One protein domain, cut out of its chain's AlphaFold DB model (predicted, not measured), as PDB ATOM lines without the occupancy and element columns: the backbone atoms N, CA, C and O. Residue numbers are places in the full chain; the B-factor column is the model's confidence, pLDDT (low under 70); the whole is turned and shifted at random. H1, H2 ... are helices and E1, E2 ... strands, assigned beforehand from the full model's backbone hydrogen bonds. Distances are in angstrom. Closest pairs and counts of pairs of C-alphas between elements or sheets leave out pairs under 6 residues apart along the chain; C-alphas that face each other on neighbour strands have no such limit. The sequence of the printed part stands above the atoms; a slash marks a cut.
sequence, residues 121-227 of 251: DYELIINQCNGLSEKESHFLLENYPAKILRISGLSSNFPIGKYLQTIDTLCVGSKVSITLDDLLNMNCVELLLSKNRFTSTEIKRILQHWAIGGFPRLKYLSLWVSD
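What this domain is: This is residues 121 to 227 of the 251 residues of the protein "FBA_2 domain-containing protein" of Caenorhabditis remanei (UniProt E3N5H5). The chain winds in stacked turns, a short solenoid whose one wall is a parallel sheet, order E1 E2 E3 E4 E5. H1, the unnamed residues 156 to 163 and H2 make the opposite wall, the sheet's other face is bare, and H3 closes the end by E4 and E5. The printed part has 107 residues with three named helices and five named strands, E1 H1 E2 E3 H2 E4 H3 E5 along the chain. It is mixed, helices and strands, and compact: radius of gyration of the C-alphas 13.6 A, spans 39 by 30 by 18 A.

How they stand to each other: E1, residues 123 to 126, is an edge strand, parallel to E2, residues 148 to 151, with N 126 and O 150 2.8 A apart. H1, residues 134 to 143, between them, is only just not on the sheet, with 4 pairs of C-alphas within 10 A. E3, residues 169 to 172, is parallel to E2, N 149 and O 169 at 2.8 A. H2, residues 180 to 185, is not on the sheet. E4, residues 190 to 198, parallel to E3 with N 172 and O 192 at 2.8 A, bends by 98 degrees at residue 195. H3, residues 200 to 211, is only just on the sheet, with 5 pairs of C-alphas within 10 A, and only grazes it with residues 200 to 203. H3 touches H2, closest C-alphas Leu 184 and Ile 206, 6.5 A, at a shallow tilt of 8 degrees, the same way. E5, residues 220 to 225, the other edge strand, is parallel to E4, N 191 and O 220 at 2.9 A. E1, H1, E2; E3, H2, E4; and E4, H3, E5 are strand-helix-strand units, two parallel neighbour strands with a helix between, each with a right-handed crossover. In H1, H2 and H3 every O i to N i+4 pair is within hydrogen-bond range.

Where its parts are: E1 begins at C-alpha 123 (-16.014, 17.522, -43.776). E4 is 17.3 A long, H3 16.2 A and E5 15.7 A, ending at C-alpha 225 (-32.127, 39.150, -42.113).

The domain as a whole: The C-alphas farthest apart, of Gly 131 and Ile 212, are 41.9 A apart. The link E2 to E3, residues 152 to 168, is long; the printed part has no cut. Mean pLDDT of the printed part is 90.2, with residues 129 and 131 under 70.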
ATOM      1  N   ASP A 121     -17.353  10.442 -40.888       90.75
ATOM      2  CA  ASP A 121     -16.592  11.337 -40.014       90.75
ATOM      3  C   ASP A 121     -15.578  12.165 -40.812       90.75
ATOM      4  O   ASP A 121     -14.369  11.937 -40.743       90.75
ATOM      5  N   TYR A 122     -16.093  13.072 -41.638       92.00
ATOM      6  CA  TYR A 122     -15.331  14.033 -42.428       92.00
ATOM      7  C   TYR A 122     -16.171  15.273 -42.755       92.00
ATOM      8  O   TYR A 122     -17.405  15.278 -42.673       92.00
ATOM      9  N   GLU A 123     -15.469  16.324 -43.158       93.69
ATOM     10  CA  GLU A 123     -16.014  17.522 -43.776       93.69
ATOM     11  C   GLU A 123     -16.007  17.380 -45.300       93.69
ATOM     12  O   GLU A 123     -14.972  17.101 -45.911       93.69
ATOM     13  N   LEU A 124     -17.165  17.598 -45.916       93.44
ATOM     14  CA  LEU A 124     -17.328  17.609 -47.363       93.44
ATOM     15  C   LEU A 124     -17.498  19.046 -47.856       93.44
ATOM     16  O   LEU A 124     -18.368  19.778 -47.379       93.44
ATOM     17  N   ILE A 125     -16.683  19.435 -48.834       92.31
ATOM     18  CA  ILE A 125     -16.681  20.774 -49.418       92.31
ATOM     19  C   ILE A 125     -17.092  20.694 -50.888       92.31
ATOM     20  O   ILE A 125     -16.428  20.054 -51.705       92.31
ATOM     21  N   ILE A 126     -18.197  21.371 -51.210       90.75
ATOM     22  CA  ILE A 126     -18.752  21.503 -52.558       90.75
ATOM     23  C   ILE A 126     -18.541  22.944 -53.040       90.75
ATOM     24  O   ILE A 126     -19.282  23.856 -52.653       90.75
ATOM     25  N   ASN A 127     -17.542  23.148 -53.894       85.38
ATOM     26  CA  ASN A 127     -17.221  24.442 -54.482       85.38
ATOM     27  C   ASN A 127     -17.889  24.672 -55.834       85.38
ATOM     28  O   ASN A 127     -18.309  23.744 -56.519       85.38
ATOM     29  N   GLN A 128     -17.989  25.947 -56.217       73.31
ATOM     30  CA  GLN A 128     -18.622  26.362 -57.475       73.31
ATOM     31  C   GLN A 128     -17.872  25.846 -58.705       73.31
ATOM     32  O   GLN A 128     -18.489  25.570 -59.730       73.31
ATOM     33  N   CYS A 129     -16.560  25.658 -58.582       65.12
ATOM     34  CA  CYS A 129     -15.705  25.127 -59.638       65.12
ATOM     35  C   CYS A 129     -15.826  23.606 -59.821       65.12
ATOM     36  O   CYS A 129     -15.334  23.082 -60.815       65.12
ATOM     37  N   ASN A 130     -16.519  22.889 -58.925       71.38
ATOM     38  CA  ASN A 130     -16.555  21.422 -58.939       71.38
ATOM     39  C   ASN A 130     -17.303  20.832 -60.145       71.38
ATOM     40  O   ASN A 130     -17.239  19.624 -60.359       71.38
ATOM     41  N   GLY A 131     -18.049  21.655 -60.892       69.62
ATOM     42  CA  GLY A 131     -18.748  21.240 -62.109       69.62
ATOM     43  C   GLY A 131     -19.895  20.251 -61.887       69.62
ATOM     44  O   GLY A 131     -20.372  19.665 -62.853       69.62
ATOM     45  N   LEU A 132     -20.344  20.056 -60.641       82.38
ATOM     46  CA  LEU A 132     -21.405  19.102 -60.329       82.38
ATOM     47  C   LEU A 132     -22.752  19.587 -60.858       82.38
ATOM     48  O   LEU A 132     -23.207  20.689 -60.539       82.38
ATOM     49  N   SER A 133     -23.437  18.726 -61.603       86.31
ATOM     50  CA  SER A 133     -24.848  18.916 -61.919       86.31
ATOM     51  C   SER A 133     -25.718  18.795 -60.663       86.31
ATOM     52  O   SER A 133     -25.324  18.242 -59.632       86.31
ATOM     53  N   GLU A 134     -26.957  19.272 -60.750       86.75
ATOM     54  CA  GLU A 134     -27.937  19.126 -59.669       86.75
ATOM     55  C   GLU A 134     -28.208  17.651 -59.328       86.75
ATOM     56  O   GLU A 134     -28.273  17.279 -58.156       86.75
ATOM     57  N   LYS A 135     -28.273  16.784 -60.348       88.69
ATOM     58  CA  LYS A 135     -28.450  15.336 -60.172       88.69
ATOM     59  C   LYS A 135     -27.269  14.704 -59.436       88.69
ATOM     60  O   LYS A 135     -27.476  13.890 -58.540       88.69
ATOM     61  N   GLU A 136     -26.046  15.074 -59.801       88.56
ATOM     62  CA  GLU A 136     -24.831  14.605 -59.124       88.56
ATOM     63  C   GLU A 136     -24.751  15.123 -57.688       88.56
ATOM     64  O   GLU A 136     -24.358  14.382 -56.792       88.56
ATOM     65  N   SER A 137     -25.190  16.358 -57.451       88.69
ATOM     66  CA  SER A 137     -25.265  16.947 -56.111       88.69
ATOM     67  C   SER A 137     -26.262  16.200 -55.221       88.69
ATOM     68  O   SER A 137     -25.946  15.881 -54.078       88.69
ATOM     69  N   HIS A 138     -27.443  15.856 -55.749       89.94
ATOM     70  CA  HIS A 138     -28.401  14.996 -55.051       89.94
ATOM     71  C   HIS A 138     -27.816  13.621 -54.745       89.94
ATOM     72  O   HIS A 138     -27.823  13.194 -53.593       89.94
ATOM     73  N   PHE A 139     -27.249  12.966 -55.759       90.25
ATOM     74  CA  PHE A 139     -26.631  11.657 -55.599       90.25
ATOM     75  C   PHE A 139     -25.536  11.674 -54.524       90.25
ATOM     76  O   PHE A 139     -25.505  10.795 -53.663       90.25
ATOM     77  N   LEU A 140     -24.672  12.689 -54.536       90.44
ATOM     78  CA  LEU A 140     -23.599  12.859 -53.564       90.44
ATOM     79  C   LEU A 140     -24.138  12.953 -52.130       90.44
ATOM     80  O   LEU A 140     -23.714  12.185 -51.268       90.44
ATOM     81  N   LEU A 141     -25.088  13.861 -51.888       90.06
ATOM     82  CA  LEU A 141     -25.632  14.114 -50.551       90.06
ATOM     83  C   LEU A 141     -26.472  12.946 -50.010       90.06
ATOM     84  O   LEU A 141     -26.532  12.750 -48.799       90.06
ATOM     85  N   GLU A 142     -27.097  12.159 -50.886       90.00
ATOM     86  CA  GLU A 142     -27.890  10.985 -50.498       90.00
ATOM     87  C   GLU A 142     -27.024   9.751 -50.197       90.00
ATOM     88  O   GLU A 142     -27.356   8.972 -49.305       90.00
ATOM     89  N   ASN A 143     -25.905   9.564 -50.907       89.38
ATOM     90  CA  ASN A 143     -25.101   8.336 -50.814       89.38
ATOM     91  C   ASN A 143     -23.881   8.455 -49.885       89.38
ATOM     92  O   ASN A 143     -23.409   7.440 -49.345       89.38
ATOM     93  N   TYR A 144     -23.394   9.681 -49.680       89.94
ATOM     94  CA  TYR A 144     -22.177   9.982 -48.924       89.94
ATOM     95  C   TYR A 144     -22.444  11.058 -47.864       89.94
ATOM     96  O   TYR A 144     -21.908  12.167 -47.963       89.94
ATOM     97  N   PRO A 145     -23.276  10.752 -46.848       86.81
ATOM     98  CA  PRO A 145     -23.540  11.695 -45.772       86.81
ATOM     99  C   PRO A 145     -22.222  12.079 -45.100       86.81
ATOM    100  O   PRO A 145     -21.392  11.219 -44.815       86.81
ATOM    101  N   ALA A 146     -22.047  13.370 -44.853       91.19
ATOM    102  CA  ALA A 146     -20.898  13.931 -44.161       91.19
ATOM    103  C   ALA A 146     -21.367  14.572 -42.859       91.19
ATOM    104  O   ALA A 146     -22.481  15.097 -42.785       91.19
ATOM    105  N   LYS A 147     -20.512  14.559 -41.838       90.19
ATOM    106  CA  LYS A 147     -20.806  15.234 -40.572       90.19
ATOM    107  C   LYS A 147     -20.902  16.750 -40.756       90.19
ATOM    108  O   LYS A 147     -21.799  17.390 -40.210       90.19
ATOM    109  N   ILE A 148     -19.986  17.304 -41.549       94.25
ATOM    110  CA  ILE A 148     -19.906  18.730 -41.863       94.25
ATOM    111  C   ILE A 148     -20.026  18.894 -43.373       94.25
ATOM    112  O   ILE A 148     -19.314  18.237 -44.133       94.25
ATOM    113  N   LEU A 149     -20.904  19.792 -43.808       94.12
ATOM    114  CA  LEU A 149     -21.098  20.126 -45.211       94.12
ATOM    115  C   LEU A 149     -20.873  21.624 -45.429       94.12
ATOM    116  O   LEU A 149     -21.604  22.460 -44.888       94.12
ATOM    117  N   ARG A 150     -19.886  21.967 -46.263       93.38
ATOM    118  CA  ARG A 150     -19.663  23.340 -46.732       93.38
ATOM    119  C   ARG A 150     -19.952  23.447 -48.213       93.38
ATOM    120  O   ARG A 150     -19.421  22.699 -49.027       93.38
ATOM    121  N   ILE A 151     -20.785  24.410 -48.565       90.62
ATOM    122  CA  ILE A 151     -21.290  24.577 -49.915       90.62
ATOM    123  C   ILE A 151     -21.041  26.010 -50.343       90.62
ATOM    124  O   ILE A 151     -21.647  26.932 -49.807       90.62
ATOM    125  N   SER A 152     -20.202  26.210 -51.349       84.56
ATOM    126  CA  SER A 152     -20.083  27.499 -52.037       84.56
ATOM    127  C   SER A 152     -20.651  27.460 -53.461       84.56
ATOM    128  O   SER A 152     -20.852  28.518 -54.054       84.56
ATOM    129  N   GLY A 153     -20.966  26.265 -53.985       73.62
ATOM    130  CA  GLY A 153     -21.135  26.042 -55.422       73.62
ATOM    131  C   GLY A 153     -22.414  25.423 -55.966       73.62
ATOM    132  O   GLY A 153     -22.448  25.152 -57.161       73.62
ATOM    133  N   LEU A 154     -23.437  25.156 -55.153       79.94
ATOM    134  CA  LEU A 154     -24.655  24.513 -55.669       79.94
ATOM    135  C   LEU A 154     -25.475  25.418 -56.599       79.94
ATOM    136  O   LEU A 154     -25.375  26.649 -56.529       79.94
ATOM    137  N   SER A 155     -26.317  24.783 -57.429       78.50
ATOM    138  CA  SER A 155     -27.302  25.469 -58.267       78.50
ATOM    139  C   SER A 155     -28.156  26.424 -57.432       78.50
ATOM    140  O   SER A 155     -28.439  26.193 -56.250       78.50
ATOM    141  N   SER A 156     -28.550  27.543 -58.042       75.00
ATOM    142  CA  SER A 156     -29.451  28.483 -57.387       75.00
ATOM    143  C   SER A 156     -30.749  27.770 -57.021       75.00
ATOM    144  O   SER A 156     -31.370  27.116 -57.855       75.00
ATOM    145  N   ASN A 157     -31.176  27.924 -55.768       82.44
ATOM    146  CA  ASN A 157     -32.379  27.281 -55.234       82.44
ATOM    147  C   ASN A 157     -32.301  25.742 -55.127       82.44
ATOM    148  O   ASN A 157     -33.345  25.096 -55.069       82.44
ATOM    149  N   PHE A 158     -31.108  25.145 -55.030       89.88
ATOM    150  CA  PHE A 158     -30.991  23.723 -54.691       89.88
ATOM    151  C   PHE A 158     -31.737  23.407 -53.375       89.88
ATOM    152  O   PHE A 158     -31.497  24.102 -52.380       89.88
ATOM    153  N   PRO A 159     -32.632  22.399 -53.329       91.94
ATOM    154  CA  PRO A 159     -33.422  22.094 -52.139       91.94
ATOM    155  C   PRO A 159     -32.573  21.376 -51.084       91.94
ATOM    156  O   PRO A 159     -32.306  20.177 -51.185       91.94
ATOM    157  N   ILE A 160     -32.152  22.121 -50.058       92.06
ATOM    158  CA  ILE A 160     -31.251  21.613 -49.011       92.06
ATOM    159  C   ILE A 160     -31.994  21.109 -47.762       92.06
ATOM    160  O   ILE A 160     -31.424  20.352 -46.979       92.06
ATOM    161  N   GLY A 161     -33.263  21.496 -47.582       91.94
ATOM    162  CA  GLY A 161     -34.036  21.248 -46.358       91.94
ATOM    163  C   GLY A 161     -34.020  19.792 -45.882       91.94
ATOM    164  O   GLY A 161     -33.745  19.519 -44.715       91.94
ATOM    165  N   LYS A 162     -34.176  18.836 -46.810       89.94
ATOM    166  CA  LYS A 162     -34.208  17.396 -46.496       89.94
ATOM    167  C   LYS A 162     -32.932  16.845 -45.841       89.94
ATOM    168  O   LYS A 162     -32.995  15.797 -45.205       89.94
ATOM    169  N   TYR A 163     -31.790  17.524 -45.970       89.75
ATOM    170  CA  TYR A 163     -30.511  17.065 -45.405       89.75
ATOM    171  C   TYR A 163     -30.228  17.628 -44.005       89.75
ATOM    172  O   TYR A 163     -29.300  17.181 -43.335       89.75
ATOM    173  N   LEU A 164     -31.036  18.577 -43.523       90.38
ATOM    174  CA  LEU A 164     -30.844  19.223 -42.217       90.38
ATOM    175  C   LEU A 164     -31.081  18.291 -41.018       90.38
ATOM    176  O   LEU A 164     -30.775  18.651 -39.882       90.38
ATOM    177  N   GLN A 165     -31.642  17.107 -41.259       89.25
ATOM    178  CA  GLN A 165     -31.865  16.080 -40.238       89.25
ATOM    179  C   GLN A 165     -30.631  15.217 -39.969       89.25
ATOM    180  O   GLN A 165     -30.508  14.639 -38.891       89.25
ATOM    181  N   THR A 166     -29.748  15.080 -40.961       86.69
ATOM    182  CA  THR A 166     -28.664  14.086 -40.956       86.69
ATOM    183  C   THR A 166     -27.277  14.701 -40.805       86.69
ATOM    184  O   THR A 166     -26.319  13.972 -40.552       86.69
ATOM    185  N   ILE A 167     -27.165  16.022 -40.954       90.69
ATOM    186  CA  ILE A 167     -25.907  16.770 -40.921       90.69
ATOM    187  C   ILE A 167     -25.760  17.477 -39.570       90.69
ATOM    188  O   ILE A 167     -26.711  18.078 -39.069       90.69
ATOM    189  N   ASP A 168     -24.553  17.451 -39.000       94.06
ATOM    190  CA  ASP A 168     -24.255  18.193 -37.772       94.06
ATOM    191  C   ASP A 168     -24.002  19.671 -38.071       94.06
ATOM    192  O   ASP A 168     -24.571  20.529 -37.405       94.06
ATOM    193  N   THR A 169     -23.203  19.977 -39.092       94.75
ATOM    194  CA  THR A 169     -22.889  21.364 -39.466       94.75
ATOM    195  C   THR A 169     -23.152  21.603 -40.941       94.75
ATOM    196  O   THR A 169     -22.560  20.943 -41.797       94.75
ATOM    197  N   LEU A 170     -23.991  22.592 -41.249       94.88
ATOM    198  CA  LEU A 170     -24.229  23.054 -42.613       94.88
ATOM    199  C   LEU A 170     -23.791  24.513 -42.773       94.88
ATOM    200  O   LEU A 170     -24.287  25.409 -42.091       94.88
ATOM    201  N   CYS A 171     -22.915  24.764 -43.743       94.12
ATOM    202  CA  CYS A 171     -22.436  26.096 -44.090       94.12
ATOM    203  C   CYS A 171     -22.635  26.364 -45.583       94.12
ATOM    204  O   CYS A 171     -21.958  25.769 -46.420       94.12
ATOM    205  N   VAL A 172     -23.525  27.297 -45.926       92.00
ATOM    206  CA  VAL A 172     -23.880  27.610 -47.316       92.00
ATOM    207  C   VAL A 172     -23.541  29.065 -47.666       92.00
ATOM    208  O   VAL A 172     -24.071  30.028 -47.101       92.00
ATOM    209  N   GLY A 173     -22.635  29.204 -48.634       88.56
ATOM    210  CA  GLY A 173     -22.171  30.437 -49.278       88.56
ATOM    211  C   GLY A 173     -22.996  30.873 -50.497       88.56
ATOM    212  O   GLY A 173     -22.807  31.976 -51.015       88.56
ATOM    213  N   SER A 174     -23.886  30.012 -50.994       87.38
ATOM    214  CA  SER A 174     -24.810  30.264 -52.108       87.38
ATOM    215  C   SER A 174     -26.263  30.385 -51.624       87.38
ATOM    216  O   SER A 174     -26.574  30.103 -50.470       87.38
ATOM    217  N   LYS A 175     -27.171  30.865 -52.486       90.06
ATOM    218  CA  LYS A 175     -28.609  30.881 -52.177       90.06
ATOM    219  C   LYS A 175     -29.204  29.502 -52.483       90.06
ATOM    220  O   LYS A 175     -29.169  29.072 -53.637       90.06
ATOM    221  N   VAL A 176     -29.798  28.865 -51.480       92.00
ATOM    222  CA  VAL A 176     -30.448  27.542 -51.583       92.00
ATOM    223  C   VAL A 176     -31.960  27.636 -51.387       92.00
ATOM    224  O   VAL A 176     -32.455  28.635 -50.862       92.00
ATOM    225  N   SER A 177     -32.699  26.616 -51.823       93.75
ATOM    226  CA  SER A 177     -34.125  26.489 -51.519       93.75
ATOM    227  C   SER A 177     -34.281  25.827 -50.157       93.75
ATOM    228  O   SER A 177     -33.793  24.719 -49.918       93.75
ATOM    229  N   ILE A 178     -34.909  26.564 -49.251       94.19
ATOM    230  CA  ILE A 178     -35.168  26.168 -47.875       94.19
ATOM    231  C   ILE A 178     -36.392  26.936 -47.389       94.19
ATOM    232  O   ILE A 178     -36.524  28.135 -47.655       94.19
ATOM    233  N   THR A 179     -37.294  26.240 -46.713       94.81
ATOM    234  CA  THR A 179     -38.499  26.824 -46.125       94.81
ATOM    235  C   THR A 179     -38.306  27.078 -44.633       94.81
ATOM    236  O   THR A 179     -37.393  26.540 -44.003       94.81
ATOM    237  N   LEU A 180     -39.186  27.887 -44.040       95.62
ATOM    238  CA  LEU A 180     -39.233  28.025 -42.586       95.62
ATOM    239  C   LEU A 180     -39.523  26.677 -41.907       95.62
ATOM    240  O   LEU A 180     -38.937  26.394 -40.870       95.62
ATOM    241  N   ASP A 181     -40.375  25.834 -42.492       96.12
ATOM    242  CA  ASP A 181     -40.693  24.525 -41.915       96.12
ATOM    243  C   ASP A 181     -39.481  23.581 -41.945       96.12
ATOM    244  O   ASP A 181     -39.245  22.871 -40.969       96.12
ATOM    245  N   ASP A 182     -38.655  23.619 -42.998       95.94
ATOM    246  CA  ASP A 182     -37.382  22.879 -43.025       95.94
ATOM    247  C   ASP A 182     -36.467  23.296 -41.862       95.94
ATOM    248  O   ASP A 182     -35.850  22.449 -41.216       95.94
ATOM    249  N   LEU A 183     -36.402  24.603 -41.578       96.06
ATOM    250  CA  LEU A 183     -35.608  25.156 -40.480       96.06
ATOM    251  C   LEU A 183     -36.173  24.797 -39.113       96.06
ATOM    252  O   LEU A 183     -35.412  24.423 -38.233       96.06
ATOM    253  N   LEU A 184     -37.487  24.898 -38.919       96.19
ATOM    254  CA  LEU A 184     -38.125  24.583 -37.640       96.19
ATOM    255  C   LEU A 184     -38.031  23.094 -37.298       96.19
ATOM    256  O   LEU A 184     -38.054  22.743 -36.127       96.19
ATOM    257  N   ASN A 185     -37.893  22.225 -38.299       95.19
ATOM    258  CA  ASN A 185     -37.744  20.796 -38.065       95.19
ATOM    259  C   ASN A 185     -36.281  20.339 -37.973       95.19
ATOM    260  O   ASN A 185     -36.061  19.188 -37.618       95.19
ATOM    261  N   MET A 186     -35.284  21.173 -38.289       94.81
ATOM    262  CA  MET A 186     -33.882  20.745 -38.396       94.81
ATOM    263  C   MET A 186     -33.309  20.118 -37.115       94.81
ATOM    264  O   MET A 186     -33.689  20.472 -36.002       94.81
ATOM    265  N   ASN A 187     -32.297  19.261 -37.275       94.00
ATOM    266  CA  ASN A 187     -31.611  18.594 -36.161       94.00
ATOM    267  C   ASN A 187     -30.079  18.768 -36.212       94.00
ATOM    268  O   ASN A 187     -29.311  17.912 -35.756       94.00
ATOM    269  N   CYS A 188     -29.631  19.884 -36.788       94.44
ATOM    270  CA  CYS A 188     -28.219  20.239 -36.871       94.44
ATOM    271  C   CYS A 188     -27.702  20.881 -35.569       94.44
ATOM    272  O   CYS A 188     -28.459  21.361 -34.723       94.44
ATOM    273  N   VAL A 189     -26.382  20.869 -35.412       95.19
ATOM    274  CA  VAL A 189     -25.631  21.551 -34.350       95.19
ATOM    275  C   VAL A 189     -25.290  22.978 -34.769       95.19
ATOM    276  O   VAL A 189     -25.391  23.899 -33.957       95.19
ATOM    277  N   GLU A 190     -24.907  23.175 -36.028       95.62
ATOM    278  CA  GLU A 190     -24.531  24.481 -36.561       95.62
ATOM    279  C   GLU A 190     -25.155  24.713 -37.938       95.62
ATOM    280  O   GLU A 190     -25.070  23.865 -38.833       95.62
ATOM    281  N   LEU A 191     -25.736  25.897 -38.131       95.56
ATOM    282  CA  LEU A 191     -26.306  26.313 -39.405       95.56
ATOM    283  C   LEU A 191     -25.857  27.725 -39.784       95.56
ATOM    284  O   LEU A 191     -26.119  28.694 -39.070       95.56
ATOM    285  N   LEU A 192     -25.247  27.845 -40.963       94.56
ATOM    286  CA  LEU A 192     -24.875  29.113 -41.580       94.56
ATOM    287  C   LEU A 192     -25.481  29.219 -42.985       94.56
ATOM    288  O   LEU A 192     -25.087  28.483 -43.890       94.56
ATOM    289  N   LEU A 193     -26.383  30.182 -43.189       93.50
ATOM    290  CA  LEU A 193     -26.998  30.475 -44.489       93.50
ATOM    291  C   LEU A 193     -26.761  31.940 -44.873       93.50
ATOM    292  O   LEU A 193     -27.563  32.826 -44.588       93.50
ATOM    293  N   SER A 194     -25.635  32.195 -45.537       88.25
ATOM    294  CA  SER A 194     -25.137  33.557 -45.790       88.25
ATOM    295  C   SER A 194     -25.895  34.343 -46.868       88.25
ATOM    296  O   SER A 194     -25.869  35.572 -46.858       88.25
ATOM    297  N   LYS A 195     -26.558  33.659 -47.812       89.56
ATOM    298  CA  LYS A 195     -27.263  34.287 -48.950       89.56
ATOM    299  C   LYS A 195     -28.770  34.023 -48.977       89.56
ATOM    300  O   LYS A 195     -29.447  34.444 -49.919       89.56
ATOM    301  N   ASN A 196     -29.307  33.354 -47.962       91.19
ATOM    302  CA  ASN A 196     -30.744  33.183 -47.785       91.19
ATOM    303  C   ASN A 196     -31.291  34.363 -46.991       91.19
ATOM    304  O   ASN A 196     -30.783  34.670 -45.917       91.19
ATOM    305  N   ARG A 197     -32.299  35.035 -47.551       92.38
ATOM    306  CA  ARG A 197     -32.904  36.210 -46.931       92.38
ATOM    307  C   ARG A 197     -34.121  35.807 -46.117       92.38
ATOM    308  O   ARG A 197     -35.055  35.268 -46.699       92.38
ATOM    309  N   PHE A 198     -34.100  36.116 -44.826       92.88
ATOM    310  CA  PHE A 198     -35.217  35.893 -43.913       92.88
ATOM    311  C   PHE A 198     -35.852  37.215 -43.488       92.88
ATOM    312  O   PHE A 198     -35.201  38.266 -43.450       92.88
ATOM    313  N   THR A 199     -37.137  37.148 -43.173       92.25
ATOM    314  CA  THR A 199     -37.926  38.247 -42.615       92.25
ATOM    315  C   THR A 199     -37.828  38.274 -41.089       92.25
ATOM    316  O   THR A 199     -37.603  37.245 -40.449       92.25
ATOM    317  N   SER A 200     -38.070  39.439 -40.481       90.44
ATOM    318  CA  SER A 200     -38.160  39.576 -39.018       90.44
ATOM    319  C   SER A 200     -39.172  38.604 -38.396       90.44
ATOM    320  O   SER A 200     -38.885  37.999 -37.366       90.44
ATOM    321  N   THR A 201     -40.308  38.362 -39.060       90.44
ATOM    322  CA  THR A 201     -41.332  37.407 -38.604       90.44
ATOM    323  C   THR A 201     -40.831  35.960 -38.597       90.44
ATOM    324  O   THR A 201     -41.097  35.222 -37.648       90.44
ATOM    325  N   GLU A 202     -40.098  35.533 -39.627       93.50
ATOM    326  CA  GLU A 202     -39.509  34.185 -39.673       93.50
ATOM    327  C   GLU A 202     -38.463  34.004 -38.573       93.50
ATOM    328  O   GLU A 202     -38.483  32.998 -37.867       93.50
ATOM    329  N   ILE A 203     -37.602  35.003 -38.368       93.19
ATOM    330  CA  ILE A 203     -36.586  34.976 -37.310       93.19
ATOM    331  C   ILE A 203     -37.230  34.938 -35.927       93.19
ATOM    332  O   ILE A 203     -36.818  34.130 -35.097       93.19
ATOM    333  N   LYS A 204     -38.278  35.734 -35.694       91.06
ATOM    334  CA  LYS A 204     -39.055  35.690 -34.449       91.06
ATOM    335  C   LYS A 204     -39.577  34.282 -34.171       91.06
ATOM    336  O   LYS A 204     -39.368  33.766 -33.076       91.06
ATOM    337  N   ARG A 205     -40.163  33.617 -35.174       93.50
ATOM    338  CA  ARG A 205     -40.645  32.229 -35.044       93.50
ATOM    339  C   ARG A 205     -39.517  31.240 -34.747       93.50
ATOM    340  O   ARG A 205     -39.688  30.390 -33.879       93.50
ATOM    341  N   ILE A 206     -38.374  31.355 -35.429       94.75
ATOM    342  CA  ILE A 206     -37.196  30.501 -35.194       94.75
ATOM    343  C   ILE A 206     -36.690  30.669 -33.756       94.75
ATOM    344  O   ILE A 206     -36.455  29.678 -33.069       94.75
ATOM    345  N   LEU A 207     -36.555  31.907 -33.274       92.38
ATOM    346  CA  LEU A 207     -36.061  32.182 -31.924       92.38
ATOM    347  C   LEU A 207     -37.056  31.760 -30.837       92.38
ATOM    348  O   LEU A 207     -36.639  31.164 -29.849       92.38
ATOM    349  N   GLN A 208     -38.357  32.003 -31.026       91.62
ATOM    350  CA  GLN A 208     -39.398  31.513 -30.115       91.62
ATOM    351  C   GLN A 208     -39.390  29.982 -30.039       91.62
ATOM    352  O   GLN A 208     -39.465  29.418 -28.948       91.62
ATOM    353  N   HIS A 209     -39.237  29.304 -31.180       94.06
ATOM    354  CA  HIS A 209     -39.116  27.849 -31.223       94.06
ATOM    355  C   HIS A 209     -37.855  27.356 -30.496       94.06
ATOM    356  O   HIS A 209     -37.926  26.404 -29.718       94.06
ATOM    357  N   TRP A 210     -36.718  28.035 -30.674       94.31
ATOM    358  CA  TRP A 210     -35.492  27.718 -29.939       94.31
ATOM    359  C   TRP A 210     -35.673  27.898 -28.425       94.31
ATOM    360  O   TRP A 210     -35.299  27.017 -27.652       94.31
ATOM    361  N   ALA A 211     -36.293  28.999 -27.996       90.88
ATOM    362  CA  ALA A 211     -36.458  29.351 -26.587       90.88
ATOM    363  C   ALA A 211     -37.275  28.324 -25.786       90.88
ATOM    364  O   ALA A 211     -37.015  28.131 -24.600       90.88
ATOM    365  N   ILE A 212     -38.220  27.631 -26.431       92.81
ATOM    366  CA  ILE A 212     -39.004  26.550 -25.810       92.81
ATOM    367  C   ILE A 212     -38.350  25.163 -25.949       92.81
ATOM    368  O   ILE A 212     -38.983  24.152 -25.654       92.81
ATOM    369  N   GLY A 213     -37.093  25.098 -26.401       92.62
ATOM    370  CA  GLY A 213     -36.334  23.853 -26.543       92.62
ATOM    371  C   GLY A 213     -36.540  23.116 -27.869       92.62
ATOM    372  O   GLY A 213     -36.151  21.955 -27.975       92.62
ATOM    373  N   GLY A 214     -37.117  23.766 -28.883       94.81
ATOM    374  CA  GLY A 214     -37.400  23.159 -30.187       94.81
ATOM    375  C   GLY A 214     -36.162  22.727 -30.982       94.81
ATOM    376  O   GLY A 214     -36.241  21.811 -31.794       94.81
ATOM    377  N   PHE A 215     -34.992  23.305 -30.686       95.94
ATOM    378  CA  PHE A 215     -33.710  22.906 -31.276       95.94
ATOM    379  C   PHE A 215     -32.773  22.269 -30.235       95.94
ATOM    380  O   PHE A 215     -31.895  22.946 -29.699       95.94
ATOM    381  N   PRO A 216     -32.903  20.963 -29.944       92.38
ATOM    382  CA  PRO A 216     -32.185  20.325 -28.836       92.38
ATOM    383  C   PRO A 216     -30.662  20.256 -29.030       92.38
ATOM    384  O   PRO A 216     -29.920  20.147 -28.054       92.38
ATOM    385  N   ARG A 217     -30.181  20.293 -30.281       95.38
ATOM    386  CA  ARG A 217     -28.752  20.166 -30.620       95.38
ATOM    387  C   ARG A 217     -28.098  21.470 -31.075       95.38
ATOM    388  O   ARG A 217     -26.869  21.528 -31.084       95.38
ATOM    389  N   LEU A 218     -28.887  22.476 -31.456       95.38
ATOM    390  CA  LEU A 218     -28.390  23.691 -32.099       95.38
ATOM    391  C   LEU A 218     -27.560  24.521 -31.116       95.38
ATOM    392  O   LEU A 218     -28.016  24.878 -30.030       95.38
ATOM    393  N   LYS A 219     -26.333  24.835 -31.522       93.75
ATOM    394  CA  LYS A 219     -25.367  25.655 -30.779       93.75
ATOM    395  C   LYS A 219     -25.019  26.943 -31.507       93.75
ATOM    396  O   LYS A 219     -24.657  27.919 -30.857       93.75
ATOM    397  N   TYR A 220     -25.118  26.949 -32.835       92.56
ATOM    398  CA  TYR A 220     -24.788  28.107 -33.651       92.56
ATOM    399  C   TYR A 220     -25.764  28.262 -34.814       92.56
ATOM    400  O   TYR A 220     -25.992  27.330 -35.583       92.56
ATOM    401  N   LEU A 221     -26.318  29.463 -34.948       93.62
ATOM    402  CA  LEU A 221     -27.211  29.839 -36.033       93.62
ATOM    403  C   LEU A 221     -26.781  31.199 -36.568       93.62
ATOM    404  O   LEU A 221     -26.719  32.172 -35.817       93.62
ATOM    405  N   SER A 222     -26.525  31.280 -37.868       92.75
ATOM    406  CA  SER A 222     -26.240  32.547 -38.529       92.75
ATOM    407  C   SER A 222     -26.981  32.637 -39.858       92.75
ATOM    408  O   SER A 222     -26.749  31.874 -40.800       92.75
ATOM    409  N   LEU A 223     -27.894  33.602 -39.908       92.81
ATOM    410  CA  LEU A 223     -28.822  33.851 -41.001       92.81
ATOM    411  C   LEU A 223     -28.725  35.320 -41.420       92.81
ATOM    412  O   LEU A 223     -28.459  36.192 -40.591       92.81
ATOM    413  N   TRP A 224     -28.981  35.604 -42.695       90.44
ATOM    414  CA  TRP A 224     -29.130  36.978 -43.161       90.44
ATOM    415  C   TRP A 224     -30.585  37.433 -43.003       90.44
ATOM    416  O   TRP A 224     -31.510  36.744 -43.440       90.44
ATOM    417  N   VAL A 225     -30.793  38.611 -42.413       88.75
ATOM    418  CA  VAL A 225     -32.127  39.150 -42.113       88.75
ATOM    419  C   VAL A 225     -32.264  40.556 -42.687       88.75
ATOM    420  O   VAL A 225     -31.402  41.405 -42.453       88.75
ATOM    421  N   SER A 226     -33.349  40.800 -43.422       83.31
ATOM    422  CA  SER A 226     -33.759  42.149 -43.835       83.31
ATOM    423  C   SER A 226     -34.522  42.836 -42.709       83.31
ATOM    424  O   SER A 226     -35.405  42.218 -42.120       83.31
ATOM    425  N   ASP A 227     -34.249  44.124 -42.482       81.12
ATOM    426  CA  ASP A 227     -35.111  45.011 -41.686       81.12
ATOM    427  C   ASP A 227     -35.423  44.470 -40.272       81.12
ATOM    428  O   ASP A 227     -36.566  44.483 -39.807       81.12
TER     429      ASP A 227